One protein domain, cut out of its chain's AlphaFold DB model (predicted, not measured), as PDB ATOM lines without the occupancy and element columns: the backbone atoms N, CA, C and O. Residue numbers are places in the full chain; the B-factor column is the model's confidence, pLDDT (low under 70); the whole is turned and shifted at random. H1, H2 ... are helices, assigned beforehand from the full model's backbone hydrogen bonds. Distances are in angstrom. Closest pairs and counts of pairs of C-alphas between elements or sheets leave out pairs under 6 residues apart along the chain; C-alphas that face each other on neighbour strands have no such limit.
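What this domain is: This is residues 2 to 98 and 116 to 129 of the 463 residues of an uncharacterized protein of Stereum hirsutum (strain FP-91666) (UniProt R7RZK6). Picture one long helix, H3, as a core pillar, with H1 packed across its first part and H4 crossing its second half at a wide angle. H5 packs on the last part of H4, the short H6 packs on the last residues of H3, and H2 sits near the last residue of H4. The printed part has 111 residues with six named helices, in the order H1 H2 H3 H4 H5 H6, and no named strand; the class is all helix. The whole is compact, with a radius of gyration of the C-alphas of 14.4 A and spans of 40 by 40 by 28 A.

Where its parts are: Start at Leu 2 and go on to C-alpha 8 at (193.590, 165.282, 136.884), where H1 begins; it covers residues 8 to 18 and is 15.4 A long. H2 follows as residues 22 to 27, 8.9 A. Find C-alpha 35 at (196.829, 166.703, 141.598); from there H3, residues 35 to 53, runs 26.5 A. H4 takes residues 63 to 78, 22.3 A, and H5 residues 83 to 90, 10.4 A. H6, residues 92 to 95, is 5.0 A long and ends at C-alpha 95, (214.402, 181.466, 122.273).

How they stand to each other: Look first at H3, the hub, which touches H1, H4 and H6. With its residues 35 to 42 alone it touches H1, the same way at a steep tilt of 51 degrees; the closest C-alphas, of Ala 12 and Ser 35, are 5.1 A apart. Residues 44 to 51 of H3 touch residues 68 to 73 of H4, opposite ways at a tilt of 69 degrees, only just steep; the closest C-alphas, of Ala 48 and Ala 69, are 4.3 A apart. At Lys 53 and Ser 94, the closest C-alphas of H3 and H6 are 4.8 A apart, and these helices touch. H4 touches H5 with its residues 73 to 77 alone, at a steep tilt of 53 degrees, opposite ways; the closest C-alphas, of Met 76 and Asn 84, are 5.7 A apart. H2 touches no helix; it is close to H4 but not clearly touching, with the C-alphas of Ala 23 and Leu 78 closest at 8.0 A. In H1, H2, H3, H4 and H5 every O i to N i+4 pair is within hydrogen-bond range; H6 is too short for such a pair.

The domain as a whole: The C-alphas farthest apart, of Leu 2 and Leu 129, are 42.5 A apart. Residues 99 to 115 are not printed; C-alphas 98 and 116 stand 24.3 A apart across this cut. Residues 116 to 129 hold no named element. No link is long. Mean pLDDT of the printed part is 82.8; it is under 70 at residues 2 to 3, 59 to 61, 92 to 98, 116 to 120 and 124 to 129.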
ATOM      1  N   LEU A   2     181.790 161.781 123.160       47.66
ATOM      2  CA  LEU A   2     181.866 162.291 124.530       47.66
ATOM      3  C   LEU A   2     183.325 162.696 124.756       47.66
ATOM      4  O   LEU A   2     184.206 161.841 124.677       47.66
ATOM      5  N   ALA A   3     183.590 163.988 124.941       57.16
ATOM      6  CA  ALA A   3     184.900 164.442 125.383       57.16
ATOM      7  C   ALA A   3     185.107 163.879 126.794       57.16
ATOM      8  O   ALA A   3     184.470 164.321 127.747       57.16
ATOM      9  N   VAL A   4     185.913 162.824 126.905       84.12
ATOM     10  CA  VAL A   4     186.332 162.293 128.199       84.12
ATOM     11  C   VAL A   4     187.229 163.360 128.805       84.12
ATOM     12  O   VAL A   4     188.357 163.544 128.348       84.12
ATOM     13  N   GLU A   5     186.692 164.100 129.774       82.44
ATOM     14  CA  GLU A   5     187.464 165.067 130.545       82.44
ATOM     15  C   GLU A   5     188.690 164.346 131.118       82.44
ATOM     16  O   GLU A   5     188.553 163.344 131.833       82.44
ATOM     17  N   PRO A   6     189.902 164.775 130.747       82.00
ATOM     18  CA  PRO A   6     191.104 164.048 131.097       82.00
ATOM     19  C   PRO A   6     191.318 164.093 132.614       82.00
ATOM     20  O   PRO A   6     191.263 165.152 133.246       82.00
ATOM     21  N   SER A   7     191.547 162.922 133.213       90.38
ATOM     22  CA  SER A   7     191.607 162.789 134.666       90.38
ATOM     23  C   SER A   7     192.768 163.622 135.244       90.38
ATOM     24  O   SER A   7     193.911 163.488 134.794       90.38
ATOM     25  N   PRO A   8     192.536 164.465 136.272       89.19
ATOM     26  CA  PRO A   8     193.590 165.282 136.884       89.19
ATOM     27  C   PRO A   8     194.793 164.464 137.378       89.19
ATOM     28  O   PRO A   8     195.925 164.945 137.381       89.19
ATOM     29  N   GLY A   9     194.557 163.206 137.768       92.06
ATOM     30  CA  GLY A   9     195.603 162.277 138.188       92.06
ATOM     31  C   GLY A   9     196.612 161.955 137.082       92.06
ATOM     32  O   GLY A   9     197.805 161.900 137.364       92.06
ATOM     33  N   LEU A  10     196.164 161.815 135.830       93.38
ATOM     34  CA  LEU A  10     197.054 161.521 134.706       93.38
ATOM     35  C   LEU A  10     198.009 162.688 134.430       93.38
ATOM     36  O   LEU A  10     199.211 162.479 134.281       93.38
ATOM     37  N   TYR A  11     197.511 163.928 134.417       92.44
ATOM     38  CA  TYR A  11     198.377 165.099 134.237       92.44
ATOM     39  C   TYR A  11     199.330 165.309 135.401       92.44
ATOM     40  O   TYR A  11     200.467 165.705 135.183       92.44
ATOM     41  N   ALA A  12     198.899 165.029 136.628       93.06
ATOM     42  CA  ALA A  12     199.788 165.091 137.775       93.06
ATOM     43  C   ALA A  12     200.953 164.092 137.639       93.06
ATOM     44  O   ALA A  12     202.097 164.461 137.881       93.06
ATOM     45  N   GLN A  13     200.687 162.864 137.178       95.06
ATOM     46  CA  GLN A  13     201.735 161.876 136.895       95.06
ATOM     47  C   GLN A  13     202.648 162.316 135.745       95.06
ATOM     48  O   GLN A  13     203.867 162.218 135.851       95.06
ATOM     49  N   LEU A  14     202.081 162.840 134.656       95.19
ATOM     50  CA  LEU A  14     202.875 163.370 133.545       95.19
ATOM     51  C   LEU A  14     203.741 164.558 133.976       95.19
ATOM     52  O   LEU A  14     204.880 164.665 133.533       95.19
ATOM     53  N   PHE A  15     203.229 165.430 134.843       95.31
ATOM     54  CA  PHE A  15     203.992 166.538 135.406       95.31
ATOM     55  C   PHE A  15     205.192 166.028 136.204       95.31
ATOM     56  O   PHE A  15     206.306 166.495 135.978       95.31
ATOM     57  N   ASP A  16     204.980 165.019 137.053       95.25
ATOM     58  CA  ASP A  16     206.037 164.399 137.853       95.25
ATOM     59  C   ASP A  16     207.136 163.744 136.997       95.25
ATOM     60  O   ASP A  16     208.292 163.703 137.408       95.25
ATOM     61  N   LEU A  17     206.781 163.241 135.811       95.94
ATOM     62  CA  LEU A  17     207.723 162.640 134.861       95.94
ATOM     63  C   LEU A  17     208.491 163.673 134.024       95.94
ATOM     64  O   LEU A  17     209.543 163.355 133.477       95.94
ATOM     65  N   GLN A  18     207.942 164.878 133.845       95.75
ATOM     66  CA  GLN A  18     208.466 165.865 132.891       95.75
ATOM     67  C   GLN A  18     209.212 167.024 133.552       95.75
ATOM     68  O   GLN A  18     210.018 167.665 132.872       95.75
ATOM     69  N   PHE A  19     208.942 167.311 134.828       96.69
ATOM     70  CA  PHE A  19     209.482 168.469 135.534       96.69
ATOM     71  C   PHE A  19     210.025 168.104 136.912       96.69
ATOM     72  O   PHE A  19     209.540 167.195 137.582       96.69
ATOM     73  N   ASP A  20     211.004 168.881 137.371       96.44
ATOM     74  CA  ASP A  20     211.591 168.683 138.689       96.44
ATOM     75  C   ASP A  20     210.624 169.106 139.802       96.44
ATOM     76  O   ASP A  20     210.142 170.240 139.845       96.44
ATOM     77  N   LEU A  21     210.382 168.192 140.748       95.25
ATOM     78  CA  LEU A  21     209.460 168.416 141.868       95.25
ATOM     79  C   LEU A  21     210.145 168.662 143.207       95.25
ATOM     80  O   LEU A  21     209.490 169.095 144.156       95.25
ATOM     81  N   ALA A  22     211.432 168.335 143.323       93.12
ATOM     82  CA  ALA A  22     212.115 168.338 144.613       93.12
ATOM     83  C   ALA A  22     212.119 169.741 145.239       93.12
ATOM     84  O   ALA A  22     211.854 169.890 146.429       93.12
ATOM     85  N   ALA A  23     212.343 170.780 144.433       89.38
ATOM     86  CA  ALA A  23     212.296 172.164 144.891       89.38
ATOM     87  C   ALA A  23     210.874 172.634 145.275       89.38
ATOM     88  O   ALA A  23     210.727 173.119 146.401       89.38
ATOM     89  N   PRO A  24     209.818 172.459 144.447       91.25
ATOM     90  CA  PRO A  24     208.446 172.750 144.862       91.25
ATOM     91  C   PRO A  24     208.052 172.051 146.164       91.25
ATOM     92  O   PRO A  24     207.554 172.711 147.071       91.25
ATOM     93  N   LYS A  25     208.347 170.749 146.300       93.31
ATOM     94  CA  LYS A  25     208.011 169.950 147.492       93.31
ATOM     95  C   LYS A  25     208.690 170.448 148.770       93.31
ATOM     96  O   LYS A  25     208.132 170.281 149.845       93.31
ATOM     97  N   ARG A  26     209.876 171.062 148.674       91.12
ATOM     98  CA  ARG A  26     210.558 171.684 149.827       91.12
ATOM     99  C   ARG A  26     209.974 173.049 150.206       91.12
ATOM    100  O   ARG A  26     210.078 173.446 151.359       91.12
ATOM    101  N   ARG A  27     209.423 173.797 149.241       87.31
ATOM    102  CA  ARG A  27     208.967 175.194 149.427       87.31
ATOM    103  C   ARG A  27     207.469 175.334 149.667       87.31
ATOM    104  O   ARG A  27     207.013 176.384 150.126       87.31
ATOM    105  N   LEU A  28     206.700 174.342 149.246       88.06
ATOM    106  CA  LEU A  28     205.251 174.347 149.304       88.06
ATOM    107  C   LEU A  28     204.789 173.325 150.326       88.06
ATOM    108  O   LEU A  28     205.365 172.251 150.462       88.06
ATOM    109  N   ASP A  29     203.730 173.698 151.029       90.62
ATOM    110  CA  ASP A  29     203.018 172.797 151.915       90.62
ATOM    111  C   ASP A  29     202.515 171.583 151.102       90.62
ATOM    112  O   ASP A  29     201.987 171.795 149.998       90.62
ATOM    113  N   PRO A  30     202.682 170.339 151.591       89.88
ATOM    114  CA  PRO A  30     202.164 169.142 150.933       89.88
ATOM    115  C   PRO A  30     200.698 169.260 150.492       89.88
ATOM    116  O   PRO A  30     200.354 168.773 149.413       89.88
ATOM    117  N   ASP A  31     199.867 169.975 151.254       90.38
ATOM    118  CA  ASP A  31     198.440 170.154 150.954       90.38
ATOM    119  C   ASP A  31     198.195 171.022 149.711       90.38
ATOM    120  O   ASP A  31     197.210 170.854 148.987       90.38
ATOM    121  N   VAL A  32     199.122 171.937 149.413       90.38
ATOM    122  CA  VAL A  32     199.064 172.804 148.226       90.38
ATOM    123  C   VAL A  32     199.471 172.031 146.967       90.38
ATOM    124  O   VAL A  32     199.123 172.432 145.861       90.38
ATOM    125  N   PHE A  33     200.143 170.887 147.113       92.06
ATOM    126  CA  PHE A  33     200.659 170.069 146.014       92.06
ATOM    127  C   PHE A  33     199.647 169.029 145.493       92.06
ATOM    128  O   PHE A  33     199.991 167.898 145.131       92.06
ATOM    129  N   SER A  34     198.367 169.411 145.436       94.12
ATOM    130  CA  SER A  34     197.272 168.560 144.957       94.12
ATOM    131  C   SER A  34     197.428 168.183 143.475       94.12
ATOM    132  O   SER A  34     198.093 168.878 142.703       94.12
ATOM    133  N   SER A  35     196.789 167.102 143.019       94.62
ATOM    134  CA  SER A  35     196.829 166.703 141.598       94.62
ATOM    135  C   SER A  35     196.314 167.804 140.658       94.62
ATOM    136  O   SER A  35     196.888 168.027 139.595       94.62
ATOM    137  N   SER A  36     195.291 168.555 141.077       93.38
ATOM    138  CA  SER A  36     194.751 169.690 140.318       93.38
ATOM    139  C   SER A  36     195.737 170.856 140.219       93.38
ATOM    140  O   SER A  36     195.845 171.490 139.169       93.38
ATOM    141  N   SER A  37     196.493 171.128 141.287       94.00
ATOM    142  CA  SER A  37     197.521 172.174 141.286       94.00
ATOM    143  C   SER A  37     198.668 171.841 140.320       94.00
ATOM    144  O   SER A  37     199.088 172.700 139.544       94.00
ATOM    145  N   ARG A  38     199.102 170.572 140.285       94.75
ATOM    146  CA  ARG A  38     200.118 170.065 139.353       94.75
ATOM    147  C   ARG A  38     199.648 170.092 137.908       94.75
ATOM    148  O   ARG A  38     200.406 170.498 137.037       94.75
ATOM    149  N   GLN A  39     198.396 169.722 137.646       94.50
ATOM    150  CA  GLN A  39     197.804 169.839 136.313       94.50
ATOM    151  C   GLN A  39     197.816 171.293 135.818       94.50
ATOM    152  O   GLN A  39     198.172 171.554 134.666       94.50
ATOM    153  N   LEU A  40     197.450 172.247 136.680       93.56
ATOM    154  CA  LEU A  40     197.468 173.665 136.325       93.56
ATOM    155  C   LEU A  40     198.894 174.147 136.039       93.56
ATOM    156  O   LEU A  40     199.133 174.790 135.019       93.56
ATOM    157  N   GLU A  41     199.847 173.796 136.900       95.38
ATOM    158  CA  GLU A  41     201.250 174.165 136.722       95.38
ATOM    159  C   GLU A  41     201.849 173.542 135.452       95.38
ATOM    160  O   GLU A  41     202.538 174.224 134.693       95.38
ATOM    161  N   MET A  42     201.505 172.287 135.145       95.12
ATOM    162  CA  MET A  42     201.861 171.624 133.889       95.12
ATOM    163  C   MET A  42     201.385 172.439 132.690       95.12
ATOM    164  O   MET A  42     202.178 172.757 131.803       95.12
ATOM    165  N   LYS A  43     200.106 172.832 132.677       94.94
ATOM    166  CA  LYS A  43     199.533 173.642 131.596       94.94
ATOM    167  C   LYS A  43     200.280 174.968 131.441       94.94
ATOM    168  O   LYS A  43     200.581 175.353 130.312       94.94
ATOM    169  N   ARG A  44     200.622 175.638 132.546       95.25
ATOM    170  CA  ARG A  44     201.356 176.917 132.535       95.25
ATOM    171  C   ARG A  44     202.765 176.761 131.964       95.25
ATOM    172  O   ARG A  44     203.127 177.509 131.061       95.25
ATOM    173  N   ARG A  45     203.519 175.744 132.396       96.44
ATOM    174  CA  ARG A  45     204.869 175.448 131.874       96.44
ATOM    175  C   ARG A  45     204.860 175.088 130.402       96.44
ATOM    176  O   ARG A  45     205.640 175.650 129.642       96.44
ATOM    177  N   PHE A  46     203.956 174.208 129.974       95.38
ATOM    178  CA  PHE A  46     203.835 173.882 128.554       95.38
ATOM    179  C   PHE A  46     203.416 175.086 127.718       95.38
ATOM    180  O   PHE A  46     203.952 175.260 126.633       95.38
ATOM    181  N   THR A  47     202.511 175.933 128.213       94.62
ATOM    182  CA  THR A  47     202.111 177.157 127.502       94.62
ATOM    183  C   THR A  47     203.296 178.105 127.339       94.62
ATOM    184  O   THR A  47     203.562 178.543 126.224       94.62
ATOM    185  N   ALA A  48     204.061 178.345 128.409       93.94
ATOM    186  CA  ALA A  48     205.269 179.167 128.360       93.94
ATOM    187  C   ALA A  48     206.301 178.599 127.368       93.94
ATOM    188  O   ALA A  48     206.762 179.309 126.480       93.94
ATOM    189  N   MET A  49     206.597 177.298 127.452       94.69
ATOM    190  CA  MET A  49     207.512 176.622 126.525       94.69
ATOM    191  C   MET A  49     207.027 176.681 125.073       94.69
ATOM    192  O   MET A  49     207.827 176.918 124.179       94.69
ATOM    193  N   GLN A  50     205.729 176.510 124.809       93.69
ATOM    194  CA  GLN A  50     205.169 176.633 123.457       93.69
ATOM    195  C   GLN A  50     205.261 178.062 122.917       93.69
ATOM    196  O   GLN A  50     205.544 178.243 121.734       93.69
ATOM    197  N   LEU A  51     205.063 179.069 123.772       91.69
ATOM    198  CA  LEU A  51     205.242 180.474 123.408       91.69
ATOM    199  C   LEU A  51     206.696 180.735 122.997       91.69
ATOM    200  O   LEU A  51     206.946 181.285 121.925       91.69
ATOM    201  N   PHE A  52     207.654 180.230 123.778       91.25
ATOM    202  CA  PHE A  52     209.068 180.302 123.425       91.25
ATOM    203  C   PHE A  52     209.391 179.532 122.145       91.25
ATOM    204  O   PHE A  52     210.076 180.080 121.291       91.25
ATOM    205  N   LYS A  53     208.844 178.320 121.952       90.94
ATOM    206  CA  LYS A  53     209.017 177.500 120.734       90.94
ATOM    207  C   LYS A  53     208.554 178.179 119.459       90.94
ATOM    208  O   LYS A  53     209.120 177.944 118.395       90.94
ATOM    209  N   ARG A  54     207.504 178.983 119.548       90.12
ATOM    210  CA  ARG A  54     206.990 179.722 118.397       90.12
ATOM    211  C   ARG A  54     207.840 180.949 118.070       90.12
ATOM    212  O   ARG A  54     207.649 181.523 117.008       90.12
ATOM    213  N   GLY A  55     208.768 181.337 118.953       87.00
ATOM    214  CA  GLY A  55     209.503 182.597 118.835       87.00
ATOM    215  C   GLY A  55     208.580 183.808 118.958       87.00
ATOM    216  O   GLY A  55     208.912 184.893 118.485       87.00
ATOM    217  N   ASP A  56     207.406 183.625 119.571       82.50
ATOM    218  CA  ASP A  56     206.295 184.570 119.503       82.50
ATOM    219  C   ASP A  56     206.407 185.634 120.603       82.50
ATOM    220  O   ASP A  56     205.527 185.837 121.438       82.50
ATOM    221  N   VAL A  57     207.571 186.282 120.642       75.88
ATOM    222  CA  VAL A  57     207.937 187.296 121.643       75.88
ATOM    223  C   VAL A  57     207.239 188.635 121.351       75.88
ATOM    224  O   VAL A  57     207.235 189.529 122.191       75.88
ATOM    225  N   TYR A  58     206.613 188.772 120.177       70.12
ATOM    226  CA  TYR A  58     206.076 190.033 119.660       70.12
ATOM    227  C   TYR A  58     204.588 189.982 119.280       70.12
ATOM    228  O   TYR A  58     204.142 190.823 118.497       70.12
ATOM    229  N   VAL A  59     203.789 189.049 119.816       56.59
ATOM    230  CA  VAL A  59     202.341 189.021 119.523       56.59
ATOM    231  C   VAL A  59     201.642 190.226 120.138       56.59
ATOM    232  O   VAL A  59     201.154 190.178 121.262       56.59
ATOM    233  N   GLY A  60     201.575 191.314 119.378       58.97
ATOM    234  CA  GLY A  60     200.361 192.104 119.195       58.97
ATOM    235  C   GLY A  60     199.569 192.543 120.431       58.97
ATOM    236  O   GLY A  60     198.364 192.729 120.298       58.97
ATOM    237  N   GLY A  61     200.201 192.752 121.592       57.50
ATOM    238  CA  GLY A  61     199.652 193.607 122.648       57.50
ATOM    239  C   GLY A  61     199.223 192.966 123.970       57.50
ATOM    240  O   GLY A  61     198.569 193.663 124.743       57.50
ATOM    241  N   ASP A  62     199.585 191.716 124.285       79.06
ATOM    242  CA  ASP A  62     199.385 191.189 125.648       79.06
ATOM    243  C   ASP A  62     200.707 190.890 126.364       79.06
ATOM    244  O   ASP A  62     201.097 189.738 126.575       79.06
ATOM    245  N   ASP A  63     201.372 191.964 126.803       84.50
ATOM    246  CA  ASP A  63     202.576 191.921 127.644       84.50
ATOM    247  C   ASP A  63     202.405 191.007 128.872       84.50
ATOM    248  O   ASP A  63     203.388 190.503 129.415       84.50
ATOM    249  N   LYS A  64     201.162 190.746 129.312       88.38
ATOM    250  CA  LYS A  64     200.883 189.879 130.461       88.38
ATOM    251  C   LYS A  64     201.188 188.416 130.171       88.38
ATOM    252  O   LYS A  64     201.719 187.751 131.055       88.38
ATOM    253  N   GLN A  65     200.886 187.914 128.972       88.88
ATOM    254  CA  GLN A  65     201.174 186.519 128.614       88.88
ATOM    255  C   GLN A  65     202.673 186.277 128.522       88.88
ATOM    256  O   GLN A  65     203.175 185.280 129.039       88.88
ATOM    257  N   LEU A  66     203.396 187.220 127.917       89.75
ATOM    258  CA  LEU A  66     204.845 187.147 127.827       89.75
ATOM    259  C   LEU A  66     205.490 187.260 129.217       89.75
ATOM    260  O   LEU A  66     206.349 186.449 129.566       89.75
ATOM    261  N   ALA A  67     205.038 188.204 130.047       88.94
ATOM    262  CA  ALA A  67     205.501 188.338 131.426       88.94
ATOM    263  C   ALA A  67     205.201 187.084 132.263       88.94
ATOM    264  O   ALA A  67     206.059 186.637 133.027       88.94
ATOM    265  N   GLU A  68     204.021 186.476 132.103       92.81
ATOM    266  CA  GLU A  68     203.686 185.212 132.757       92.81
ATOM    267  C   GLU A  68     204.596 184.078 132.273       92.81
ATOM    268  O   GLU A  68     205.132 183.345 133.103       92.81
ATOM    269  N   ALA A  69     204.830 183.955 130.963       93.69
ATOM    270  CA  ALA A  69     205.712 182.934 130.403       93.69
ATOM    271  C   ALA A  69     207.144 183.060 130.946       93.69
ATOM    272  O   ALA A  69     207.729 182.064 131.378       93.69
ATOM    273  N   PHE A  70     207.691 184.279 131.009       92.44
ATOM    274  CA  PHE A  70     208.996 184.529 131.628       92.44
ATOM    275  C   PHE A  70     208.998 184.250 133.133       92.44
ATOM    276  O   PHE A  70     209.954 183.668 133.642       92.44
ATOM    277  N   GLY A  71     207.928 184.602 133.848       92.31
ATOM    278  CA  GLY A  71     207.771 184.259 135.262       92.31
ATOM    279  C   GLY A  71     207.772 182.744 135.494       92.31
ATOM    280  O   GLY A  71     208.423 182.256 136.416       92.31
ATOM    281  N   VAL A  72     207.104 181.987 134.621       94.69
ATOM    282  CA  VAL A  72     207.086 180.519 134.653       94.69
ATOM    283  C   VAL A  72     208.471 179.943 134.347       94.69
ATOM    284  O   VAL A  72     208.940 179.087 135.097       94.69
ATOM    285  N   ALA A  73     209.166 180.440 133.320       94.56
ATOM    286  CA  ALA A  73     210.537 180.023 133.010       94.56
ATOM    287  C   ALA A  73     211.503 180.300 134.168       94.56
ATOM    288  O   ALA A  73     212.330 179.459 134.512       94.56
ATOM    289  N   TYR A  74     211.365 181.458 134.813       92.38
ATOM    290  CA  TYR A  74     212.160 181.808 135.982       92.38
ATOM    291  C   TYR A  74     211.926 180.842 137.144       92.38
ATOM    292  O   TYR A  74     212.884 180.347 137.736       92.38
ATOM    293  N   ILE A  75     210.666 180.520 137.450       93.56
ATOM    294  CA  ILE A  75     210.349 179.525 138.482       93.56
ATOM    295  C   ILE A  75     210.935 178.160 138.106       93.56
ATOM    296  O   ILE A  75     211.532 177.520 138.968       93.56
ATOM    297  N   MET A  76     210.839 177.742 136.840       94.94
ATOM    298  CA  MET A  76     211.442 176.493 136.361       94.94
ATOM    299  C   MET A  76     212.960 176.453 136.581       94.94
ATOM    300  O   MET A  76     213.465 175.420 137.013       94.94
ATOM    301  N   LEU A  77     213.666 177.565 136.342       93.38
ATOM    302  CA  LEU A  77     215.105 177.694 136.602       93.38
ATOM    303  C   LEU A  77     215.432 177.643 138.100       93.38
ATOM    304  O   LEU A  77     216.379 176.975 138.498       93.38
ATOM    305  N   LEU A  78     214.638 178.308 138.946       88.56
ATOM    306  CA  LEU A  78     214.816 178.256 140.403       88.56
ATOM    307  C   LEU A  78     214.509 176.877 141.002       88.56
ATOM    308  O   LEU A  78     214.933 176.578 142.119       88.56
ATOM    309  N   GLU A  79     213.702 176.077 140.311       93.81
ATOM    310  CA  GLU A  79     213.284 174.742 140.740       93.81
ATOM    311  C   GLU A  79     214.059 173.614 140.062       93.81
ATOM    312  O   GLU A  79     213.729 172.442 140.259       93.81
ATOM    313  N   ASP A  80     215.068 173.959 139.269       93.69
ATOM    314  CA  ASP A  80     215.830 173.007 138.484       93.69
ATOM    315  C   ASP A  80     216.618 172.043 139.378       93.69
ATOM    316  O   ASP A  80     217.344 172.440 140.289       93.69
ATOM    317  N   ASN A  81     216.454 170.751 139.113       91.88
ATOM    318  CA  ASN A  81     217.327 169.689 139.609       91.88
ATOM    319  C   ASN A  81     217.943 168.917 138.422       91.88
ATOM    320  O   ASN A  81     218.399 167.787 138.590       91.88
ATOM    321  N   GLY A  82     217.958 169.532 137.231       90.00
ATOM    322  CA  GLY A  82     218.567 169.041 135.997       90.00
ATOM    323  C   GLY A  82     217.568 168.869 134.848       90.00
ATOM    324  O   GLY A  82     217.943 169.020 133.682       90.00
ATOM    325  N   THR A  83     216.294 168.589 135.142       93.75
ATOM    326  CA  THR A  83     215.276 168.318 134.116       93.75
ATOM    327  C   THR A  83     214.706 169.610 133.545       93.75
ATOM    328  O   THR A  83     214.563 169.738 132.327       93.75
ATOM    329  N   ASN A  84     214.390 170.592 134.392       93.88
ATOM    330  CA  ASN A  84     213.746 171.833 133.961       93.88
ATOM    331  C   ASN A  84     214.657 172.654 133.040       93.88
ATOM    332  O   ASN A  84     214.205 173.138 131.999       93.88
ATOM    333  N   ALA A  85     215.941 172.780 133.385       90.12
ATOM    334  CA  ALA A  85     216.912 173.461 132.539       90.12
ATOM    335  C   ALA A  85     217.104 172.726 131.212       90.12
ATOM    336  O   ALA A  85     217.212 173.376 130.173       90.12
ATOM    337  N   TYR A  86     217.100 171.389 131.214       92.25
ATOM    338  CA  TYR A  86     217.146 170.614 129.977       92.25
ATOM    339  C   TYR A  86     215.925 170.882 129.090       92.25
ATOM    340  O   TYR A  86     216.093 171.080 127.893       92.25
ATOM    341  N   LYS A  87     214.709 170.969 129.649       92.12
ATOM    342  CA  LYS A  87     213.491 171.298 128.881       92.12
ATOM    343  C   LYS A  87     213.564 172.689 128.254       92.12
ATOM    344  O   LYS A  87     213.337 172.824 127.057       92.12
ATOM    345  N   LEU A  88     213.956 173.697 129.034       91.69
ATOM    346  CA  LEU A  88     214.126 175.061 128.521       91.69
ATOM    347  C   LEU A  88     215.230 175.140 127.452       91.69
ATOM    348  O   LEU A  88     215.091 175.878 126.481       91.69
ATOM    349  N   LYS A  89     216.306 174.353 127.593       87.25
ATOM    350  CA  LYS A  89     217.393 174.265 126.604       87.25
ATOM    351  C   LYS A  89     217.023 173.466 125.356       87.25
ATOM    352  O   LYS A  89     217.468 173.818 124.272       87.25
ATOM    353  N   ALA A  90     216.234 172.403 125.472       84.50
ATOM    354  CA  ALA A  90     215.765 171.640 124.317       84.50
ATOM    355  C   ALA A  90     214.896 172.513 123.395       84.50
ATOM    356  O   ALA A  90     214.876 172.324 122.182       84.50
ATOM    357  N   ASP A  91     214.259 173.530 123.972       75.62
ATOM    358  CA  ASP A  91     213.404 174.485 123.275       75.62
ATOM    359  C   ASP A  91     214.176 175.738 122.790       75.62
ATOM    360  O   ASP A  91     213.595 176.671 122.230       75.62
ATOM    361  N   ARG A  92     215.509 175.755 122.965       61.81
ATOM    362  CA  ARG A  92     216.415 176.897 122.729       61.81
ATOM    363  C   ARG A  92     216.502 177.346 121.274       61.81
ATOM    364  O   ARG A  92     216.792 178.516 121.049       61.81
ATOM    365  N   GLN A  93     216.201 176.486 120.298       55.62
ATOM    366  CA  GLN A  93     216.190 176.904 118.888       55.62
ATOM    367  C   GLN A  93     215.221 178.070 118.628       55.62
ATOM    368  O   GLN A  93     215.445 178.839 117.702       55.62
ATOM    369  N   SER A  94     214.218 178.266 119.485       49.75
ATOM    370  CA  SER A  94     213.207 179.308 119.306       49.75
ATOM    371  C   SER A  94     213.346 180.506 120.252       49.75
ATOM    372  O   SER A  94     212.903 181.600 119.912       49.75
ATOM    373  N   LEU A  95     214.014 180.341 121.404       53.44
ATOM    374  CA  LEU A  95     214.402 181.466 122.273       53.44
ATOM    375  C   LEU A  95     215.485 182.350 121.632       53.44
ATOM    376  O   LEU A  95     215.593 183.526 121.967       53.44
ATOM    377  N   LEU A  96     216.278 181.780 120.719       46.09
ATOM    378  CA  LEU A  96     217.433 182.428 120.096       46.09
ATOM    379  C   LEU A  96     217.109 183.269 118.845       46.09
ATOM    380  O   LEU A  96     217.996 183.963 118.355       46.09
ATOM    381  N   LEU A  97     215.883 183.234 118.303       38.09
ATOM    382  CA  LEU A  97     215.631 183.690 116.924       38.09
ATOM    383  C   LEU A  97     214.871 185.016 116.722       38.09
ATOM    384  O   LEU A  97     214.640 185.352 115.560       38.09
ATOM    385  N   PRO A  98     214.499 185.813 117.749       42.00
ATOM    386  CA  PRO A  98     215.093 187.158 117.811       42.00
ATOM    387  C   PRO A  98     214.978 187.813 119.206       42.00
ATOM    388  O   PRO A  98     214.074 188.610 119.460       42.00
ATOM    389  N   SER A 116     201.492 191.219 138.093       45.66
ATOM    390  CA  SER A 116     201.086 189.941 137.517       45.66
ATOM    391  C   SER A 116     200.860 188.977 138.681       45.66
ATOM    392  O   SER A 116     201.811 188.417 139.235       45.66
ATOM    393  N   SER A 117     199.605 188.813 139.101       48.88
ATOM    394  CA  SER A 117     199.205 187.817 140.093       48.88
ATOM    395  C   SER A 117     199.297 186.423 139.474       48.88
ATOM    396  O   SER A 117     198.294 185.800 139.131       48.88
ATOM    397  N   SER A 118     200.517 185.937 139.269       54.16
ATOM    398  CA  SER A 118     200.730 184.538 138.931       54.16
ATOM    399  C   SER A 118     200.450 183.698 140.179       54.16
ATOM    400  O   SER A 118     200.961 183.988 141.259       54.16
ATOM    401  N   THR A 119     199.595 182.685 140.061       64.69
ATOM    402  CA  THR A 119     199.180 181.828 141.183       64.69
ATOM    403  C   THR A 119     199.764 180.422 141.016       64.69
ATOM    404  O   THR A 119     199.047 179.484 140.655       64.69
ATOM    405  N   PRO A 120     201.084 180.230 141.234       66.38
ATOM    406  CA  PRO A 120     201.659 178.892 141.190       66.38
ATOM    407  C   PRO A 120     200.946 178.010 142.223       66.38
ATOM    408  O   PRO A 120     200.805 178.383 143.389       66.38
ATOM    409  N   PHE A 121     200.462 176.854 141.768       77.56
ATOM    410  CA  PHE A 121     199.729 175.879 142.580       77.56
ATOM    411  C   PHE A 121     198.451 176.414 143.262       77.56
ATOM    412  O   PHE A 121     198.159 176.066 144.402       77.56
ATOM    413  N   GLN A 122     197.665 177.250 142.569       70.06
ATOM    414  CA  GLN A 122     196.331 177.736 142.995       70.06
ATOM    415  C   GLN A 122     196.290 178.588 144.274       70.06
ATOM    416  O   GLN A 122     195.223 179.060 144.662       70.06
ATOM    417  N   ARG A 123     197.433 178.860 144.910       70.12
ATOM    418  CA  ARG A 123     197.512 179.803 146.025       70.12
ATOM    419  C   ARG A 123     197.943 181.165 145.484       70.12
ATOM    420  O   ARG A 123     199.033 181.257 144.915       70.12
ATOM    421  N   PRO A 124     197.139 182.230 145.654       57.06
ATOM    422  CA  PRO A 124     197.561 183.572 145.297       57.06
ATOM    423  C   PRO A 124     198.826 183.923 146.073       57.06
ATOM    424  O   PRO A 124     198.811 184.024 147.300       57.06
ATOM    425  N   ARG A 125     199.941 184.050 145.360       57.91
ATOM    426  CA  ARG A 125     201.187 184.576 145.903       57.91
ATOM    427  C   ARG A 125     201.546 185.787 145.073       57.91
ATOM    428  O   ARG A 125     201.773 185.677 143.873       57.91
ATOM    429  N   THR A 126     201.608 186.941 145.717       55.09
ATOM    430  CA  THR A 126     202.190 188.127 145.097       55.09
ATOM    431  C   THR A 126     203.694 187.913 145.056       55.09
ATOM    432  O   THR A 126     204.403 188.200 146.016       55.09
ATOM    433  N   ILE A 127     204.179 187.324 143.965       54.44
ATOM    434  CA  ILE A 127     205.606 187.299 143.669       54.44
ATOM    435  C   ILE A 127     205.903 188.633 143.000       54.44
ATOM    436  O   ILE A 127     205.752 188.785 141.790       54.44
ATOM    437  N   THR A 128     206.288 189.624 143.797       49.84
ATOM    438  CA  THR A 128     206.891 190.842 143.263       49.84
ATOM    439  C   THR A 128     208.261 190.445 142.740       49.84
ATOM    440  O   THR A 128     209.211 190.291 143.507       49.84
ATOM    441  N   LEU A 129     208.358 190.206 141.431       50.53
ATOM    442  CA  LEU A 129     209.659 190.074 140.793       50.53
ATOM    443  C   LEU A 129     210.418 191.375 141.084       50.53
ATOM    444  O   LEU A 129     209.881 192.452 140.803       50.53
TER     445      LEU A 129